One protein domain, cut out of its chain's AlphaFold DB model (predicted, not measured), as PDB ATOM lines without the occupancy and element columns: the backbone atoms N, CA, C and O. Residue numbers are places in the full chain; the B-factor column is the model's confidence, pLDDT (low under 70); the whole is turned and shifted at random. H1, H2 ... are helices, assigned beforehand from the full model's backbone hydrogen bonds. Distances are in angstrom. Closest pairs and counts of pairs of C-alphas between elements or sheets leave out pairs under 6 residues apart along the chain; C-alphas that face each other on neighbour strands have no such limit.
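What this domain is: This is residues 173 to 220 of the 242 residues of an uncharacterized protein of Klebsiella quasipneumoniae subsp. similipneumoniae (UniProt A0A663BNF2). With little regular structure, this is an elongated run of loops with two short helices: H2 at one end, H1 near it, and the tail, residues 215 to 220, sticking out at the other end. A long loop, residues 179 to 196, swings away from H1 and returns to H2; the stretch after H2 runs back toward the tail. The printed part has 48 residues, with H1 then H2 and no named strand; the class is all helix, but named elements hold only 16 residues. It is compact, with a radius of gyration of the C-alphas of 10.9 A, and spans 32 by 20 by 14 A.

Where its parts are: H2, residues 197 to 206, measures 14.3 A from C-alpha 197 at (-93.346, 182.283, -71.279) to C-alpha 206 at (-87.443, 179.159, -58.634). H1, residues 173 to 178, measures 8.8 A and begins at C-alpha 173, (-102.330, 173.872, -59.211).

How they stand to each other: H2 and H1 are near each other, their closest C-alphas 8.1 A apart. In both, every O i to N i+4 pair is within hydrogen-bond range.

The domain as a whole: The C-alphas farthest apart, of Gln 205 and Ala 218, are 33.1 A apart. The H1 to H2 link is long, 18 residues. The printed part has no cut. Mean pLDDT of the printed part is 81.2; residues 215 to 220, which stand free, are under 70.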
ATOM      1  N   TRP A 173    -102.075 174.979 -58.305       84.81
ATOM      2  CA  TRP A 173    -102.330 173.872 -59.211       84.81
ATOM      3  C   TRP A 173    -101.286 173.815 -60.323       84.81
ATOM      4  O   TRP A 173    -100.656 172.776 -60.514       84.81
ATOM      5  N   ASP A 174    -101.026 174.943 -60.981       86.25
ATOM      6  CA  ASP A 174    -100.034 175.020 -62.048       86.25
ATOM      7  C   ASP A 174     -98.631 174.702 -61.538       86.25
ATOM      8  O   ASP A 174     -97.940 173.900 -62.158       86.25
ATOM      9  N   LYS A 175     -98.248 175.227 -60.363       87.62
ATOM     10  CA  LYS A 175     -96.979 174.901 -59.687       87.62
ATOM     11  C   LYS A 175     -96.777 173.392 -59.555       87.62
ATOM     12  O   LYS A 175     -95.706 172.890 -59.872       87.62
ATOM     13  N   LYS A 176     -97.817 172.661 -59.140       89.94
ATOM     14  CA  LYS A 176     -97.763 171.195 -59.025       89.94
ATOM     15  C   LYS A 176     -97.681 170.510 -60.383       89.94
ATOM     16  O   LYS A 176     -96.996 169.505 -60.510       89.94
ATOM     17  N   LEU A 177     -98.398 171.004 -61.389       89.31
ATOM     18  CA  LEU A 177     -98.444 170.373 -62.709       89.31
ATOM     19  C   LEU A 177     -97.153 170.555 -63.514       89.31
ATOM     20  O   LEU A 177     -96.807 169.666 -64.297       89.31
ATOM     21  N   VAL A 178     -96.467 171.686 -63.340       89.94
ATOM     22  CA  VAL A 178     -95.217 171.991 -64.052       89.94
ATOM     23  C   VAL A 178     -94.004 171.323 -63.419       89.94
ATOM     24  O   VAL A 178     -93.006 171.162 -64.108       89.94
ATOM     25  N   ASP A 179     -94.075 170.915 -62.152       89.88
ATOM     26  CA  ASP A 179     -92.976 170.233 -61.472       89.88
ATOM     27  C   ASP A 179     -92.816 168.788 -61.980       89.88
ATOM     28  O   ASP A 179     -93.726 167.953 -61.888       89.88
ATOM     29  N   LEU A 180     -91.636 168.487 -62.529       88.38
ATOM     30  CA  LEU A 180     -91.254 167.149 -62.976       88.38
ATOM     31  C   LEU A 180     -91.211 166.137 -61.821       88.38
ATOM     32  O   LEU A 180     -91.479 164.957 -62.045       88.38
ATOM     33  N   PHE A 181     -90.892 166.590 -60.609       89.75
ATOM     34  CA  PHE A 181     -90.674 165.737 -59.446       89.75
ATOM     35  C   PHE A 181     -91.905 165.599 -58.541       89.75
ATOM     36  O   PHE A 181     -91.846 164.866 -57.556       89.75
ATOM     37  N   GLU A 182     -93.039 166.223 -58.880       90.94
ATOM     38  CA  GLU A 182     -94.287 166.042 -58.133       90.94
ATOM     39  C   GLU A 182     -94.804 164.595 -58.305       90.94
ATOM     40  O   GLU A 182     -95.266 164.209 -59.391       90.94
ATOM     41  N   PRO A 183     -94.792 163.776 -57.235       90.81
ATOM     42  CA  PRO A 183     -94.982 162.331 -57.334       90.81
ATOM     43  C   PRO A 183     -96.391 161.943 -57.781       90.81
ATOM     44  O   PRO A 183     -96.590 160.855 -58.312       90.81
ATOM     45  N   ASN A 184     -97.384 162.821 -57.599       89.12
ATOM     46  CA  ASN A 184     -98.768 162.534 -57.968       89.12
ATOM     47  C   ASN A 184     -99.094 162.825 -59.438       89.12
ATOM     48  O   ASN A 184    -100.191 162.476 -59.882       89.12
ATOM     49  N   ASN A 185     -98.194 163.459 -60.195       85.88
ATOM     50  CA  ASN A 185     -98.477 163.860 -61.573       85.88
ATOM     51  C   ASN A 185     -98.688 162.657 -62.503       85.88
ATOM     52  O   ASN A 185     -99.646 162.647 -63.277       85.88
ATOM     53  N   GLY A 186     -97.844 161.628 -62.389       83.38
ATOM     54  CA  GLY A 186     -97.988 160.372 -63.132       83.38
ATOM     55  C   GLY A 186     -99.157 159.505 -62.638       83.38
ATOM     56  O   GLY A 186    -100.078 159.253 -63.413       83.38
ATOM     57  N   PRO A 187     -99.181 159.094 -61.353       86.38
ATOM     58  CA  PRO A 187    -100.191 158.183 -60.807       86.38
ATOM     59  C   PRO A 187    -101.632 158.680 -60.933       86.38
ATOM     60  O   PRO A 187    -102.543 157.878 -61.104       86.38
ATOM     61  N   ARG A 188    -101.855 160.000 -60.863       83.56
ATOM     62  CA  ARG A 188    -103.193 160.596 -61.024       83.56
ATOM     63  C   ARG A 188    -103.487 161.047 -62.454       83.56
ATOM     64  O   ARG A 188    -104.439 161.795 -62.652       83.56
ATOM     65  N   ASN A 189    -102.661 160.640 -63.420       81.94
ATOM     66  CA  ASN A 189    -102.771 160.999 -64.832       81.94
ATOM     67  C   ASN A 189    -103.028 162.504 -65.043       81.94
ATOM     68  O   ASN A 189    -103.926 162.910 -65.782       81.94
ATOM     69  N   ARG A 190    -102.286 163.352 -64.317       84.88
ATOM     70  CA  ARG A 190    -102.536 164.793 -64.339       84.88
ATOM     71  C   ARG A 190    -102.114 165.396 -65.679       84.88
ATOM     72  O   ARG A 190    -101.062 165.001 -66.206       84.88
ATOM     73  N   PRO A 191    -102.875 166.380 -66.197       84.69
ATOM     74  CA  PRO A 191    -102.613 166.974 -67.499       84.69
ATOM     75  C   PRO A 191    -101.240 167.648 -67.554       84.69
ATOM     76  O   PRO A 191    -100.692 168.080 -66.541       84.69
ATOM     77  N   PHE A 192    -100.692 167.740 -68.763       84.94
ATOM     78  CA  PHE A 192     -99.531 168.577 -69.043       84.94
ATOM     79  C   PHE A 192    -100.009 169.999 -69.319       84.94
ATOM     80  O   PHE A 192    -100.920 170.191 -70.127       84.94
ATOM     81  N   LEU A 193     -99.383 170.981 -68.680       80.81
ATOM     82  CA  LEU A 193     -99.635 172.384 -68.990       80.81
ATOM     83  C   LEU A 193     -98.826 172.826 -70.207       80.81
ATOM     84  O   LEU A 193     -97.728 172.331 -70.471       80.81
ATOM     85  N   SER A 194     -99.378 173.774 -70.959       73.81
ATOM     86  CA  SER A 194     -98.621 174.486 -71.979       73.81
ATOM     87  C   SER A 194     -97.592 175.386 -71.292       73.81
ATOM     88  O   SER A 194     -97.931 176.202 -70.437       73.81
ATOM     89  N   ASN A 195     -96.316 175.251 -71.666       74.06
ATOM     90  CA  ASN A 195     -95.249 176.100 -71.134       74.06
ATOM     91  C   ASN A 195     -95.362 177.518 -71.703       74.06
ATOM     92  O   ASN A 195     -94.692 177.869 -72.680       74.06
ATOM     93  N   THR A 196     -96.211 178.336 -71.085       80.38
ATOM     94  CA  THR A 196     -96.274 179.769 -71.363       80.38
ATOM     95  C   THR A 196     -94.938 180.429 -70.995       80.38
ATOM     96  O   THR A 196     -94.230 179.940 -70.108       80.38
ATOM     97  N   PRO A 197     -94.559 181.549 -71.641       82.50
ATOM     98  CA  PRO A 197     -93.346 182.283 -71.279       82.50
ATOM     99  C   PRO A 197     -93.279 182.643 -69.786       82.50
ATOM    100  O   PRO A 197     -92.207 182.600 -69.202       82.50
ATOM    101  N   ALA A 198     -94.428 182.914 -69.159       79.25
ATOM    102  CA  ALA A 198     -94.551 183.215 -67.731       79.25
ATOM    103  C   ALA A 198     -94.071 182.071 -66.842       79.25
ATOM    104  O   ALA A 198     -93.248 182.249 -65.950       79.25
ATOM    105  N   VAL A 199     -94.578 180.873 -67.130       82.38
ATOM    106  CA  VAL A 199     -94.257 179.657 -66.389       82.38
ATOM    107  C   VAL A 199     -92.786 179.292 -66.575       82.38
ATOM    108  O   VAL A 199     -92.150 178.865 -65.619       82.38
ATOM    109  N   LYS A 200     -92.219 179.506 -67.771       84.81
ATOM    110  CA  LYS A 200     -90.776 179.334 -68.027       84.81
ATOM    111  C   LYS A 200     -89.923 180.236 -67.153       84.81
ATOM    112  O   LYS A 200     -89.133 179.720 -66.368       84.81
ATOM    113  N   THR A 201     -90.158 181.542 -67.218       85.31
ATOM    114  CA  THR A 201     -89.426 182.518 -66.405       85.31
ATOM    115  C   THR A 201     -89.546 182.204 -64.913       85.31
ATOM    116  O   THR A 201     -88.551 182.209 -64.196       85.31
ATOM    117  N   TRP A 202     -90.750 181.865 -64.439       86.12
ATOM    118  CA  TRP A 202     -90.973 181.508 -63.038       86.12
ATOM    119  C   TRP A 202     -90.230 180.227 -62.621       86.12
ATOM    120  O   TRP A 202     -89.618 180.187 -61.552       86.12
ATOM    121  N   CYS A 203     -90.242 179.178 -63.451       87.38
ATOM    122  CA  CYS A 203     -89.511 177.938 -63.181       87.38
ATOM    123  C   CYS A 203     -87.996 178.171 -63.121       87.38
ATOM    124  O   CYS A 203     -87.346 177.661 -62.214       87.38
ATOM    125  N   GLU A 204     -87.450 178.974 -64.037       86.56
ATOM    126  CA  GLU A 204     -86.031 179.353 -64.049       86.56
ATOM    127  C   GLU A 204     -85.644 180.130 -62.783       86.56
ATOM    128  O   GLU A 204     -84.627 179.830 -62.162       86.56
ATOM    129  N   GLN A 205     -86.485 181.074 -62.349       84.19
ATOM    130  CA  GLN A 205     -86.264 181.858 -61.128       84.19
ATOM    131  C   GLN A 205     -86.347 181.020 -59.845       84.19
ATOM    132  O   GLN A 205     -85.649 181.311 -58.876       84.19
ATOM    133  N   THR A 206     -87.205 179.999 -59.822       86.50
ATOM    134  CA  THR A 206     -87.443 179.159 -58.634       86.50
ATOM    135  C   THR A 206     -86.638 177.862 -58.620       86.50
ATOM    136  O   THR A 206     -86.677 177.140 -57.627       86.50
ATOM    137  N   GLY A 207     -85.921 177.541 -59.701       87.00
ATOM    138  CA  GLY A 207     -85.225 176.261 -59.861       87.00
ATOM    139  C   GLY A 207     -86.163 175.065 -60.073       87.00
ATOM    140  O   GLY A 207     -85.745 173.917 -59.926       87.00
ATOM    141  N   THR A 208     -87.432 175.307 -60.416       87.06
ATOM    142  CA  THR A 208     -88.408 174.239 -60.666       87.06
ATOM    143  C   THR A 208     -88.111 173.573 -62.009       87.06
ATOM    144  O   THR A 208     -88.146 174.221 -63.056       87.06
ATOM    145  N   THR A 209     -87.851 172.264 -62.010       87.94
ATOM    146  CA  THR A 209     -87.616 171.519 -63.257       87.94
ATOM    147  C   THR A 209     -88.937 171.250 -63.969       87.94
ATOM    148  O   THR A 209     -89.845 170.648 -63.400       87.94
ATOM    149  N   GLN A 210     -89.042 171.679 -65.227       86.06
ATOM    150  CA  GLN A 210     -90.296 171.624 -65.975       86.06
ATOM    151  C   GLN A 210     -90.635 170.225 -66.499       86.06
ATOM    152  O   GLN A 210     -89.857 169.604 -67.226       86.06
ATOM    153  N   ARG A 211     -91.860 169.774 -66.225       86.69
ATOM    154  CA  ARG A 211     -92.485 168.599 -66.836       86.69
ATOM    155  C   ARG A 211     -92.919 168.922 -68.265       86.69
ATOM    156  O   ARG A 211     -93.774 169.773 -68.490       86.69
ATOM    157  N   THR A 212     -92.384 168.200 -69.245       81.38
ATOM    158  CA  THR A 212     -92.744 168.362 -70.660       81.38
ATOM    159  C   THR A 212     -93.624 167.216 -71.148       81.38
ATOM    160  O   THR A 212     -93.498 166.073 -70.706       81.38
ATOM    161  N   LYS A 213     -94.555 167.523 -72.062       76.12
ATOM    162  CA  LYS A 213     -95.383 166.498 -72.714       76.12
ATOM    163  C   LYS A 213     -94.471 165.544 -73.504       76.12
ATOM    164  O   LYS A 213     -93.630 166.033 -74.261       76.12
ATOM    165  N   PRO A 214     -94.636 164.214 -73.387       71.81
ATOM    166  CA  PRO A 214     -93.852 163.268 -74.170       71.81
ATOM    167  C   PRO A 214     -94.104 163.461 -75.671       71.81
ATOM    168  O   PRO A 214     -95.239 163.670 -76.102       71.81
ATOM    169  N   ALA A 215     -93.044 163.340 -76.477       66.56
ATOM    170  CA  ALA A 215     -93.107 163.451 -77.940       66.56
ATOM    171  C   ALA A 215     -93.890 162.301 -78.611       66.56
ATOM    172  O   ALA A 215     -94.212 162.369 -79.796       66.56
ATOM    173  N   CYS A 216     -94.224 161.247 -77.861       61.03
ATOM    174  CA  CYS A 216     -94.980 160.106 -78.360       61.03
ATOM    175  C   CYS A 216     -96.456 160.477 -78.598       61.03
ATOM    176  O   CYS A 216     -97.186 160.815 -77.663       61.03
ATOM    177  N   GLN A 217     -96.919 160.381 -79.851       54.59
ATOM    178  CA  GLN A 217     -98.327 160.603 -80.210       54.59
ATOM    179  C   GLN A 217     -99.278 159.554 -79.607       54.59
ATOM    180  O   GLN A 217    -100.431 159.876 -79.338       54.59
ATOM    181  N   ALA A 218     -98.800 158.338 -79.321       54.75
ATOM    182  CA  ALA A 218     -99.621 157.261 -78.759       54.75
ATOM    183  C   ALA A 218    -100.040 157.494 -77.291       54.75
ATOM    184  O   ALA A 218    -100.938 156.821 -76.796       54.75
ATOM    185  N   CYS A 219     -99.421 158.457 -76.596       51.12
ATOM    186  CA  CYS A 219     -99.746 158.816 -75.209       51.12
ATOM    187  C   CYS A 219    -100.650 160.057 -75.097       51.12
ATOM    188  O   CYS A 219    -100.804 160.614 -74.009       51.12
ATOM    189  N   GLN A 220    -101.201 160.553 -76.209       50.88
ATOM    190  CA  GLN A 220    -102.032 161.753 -76.194       50.88
ATOM    191  C   GLN A 220    -103.488 161.384 -75.906       50.88
ATOM    192  O   GLN A 220    -104.168 160.807 -76.751       50.88
TER     193      GLN A 220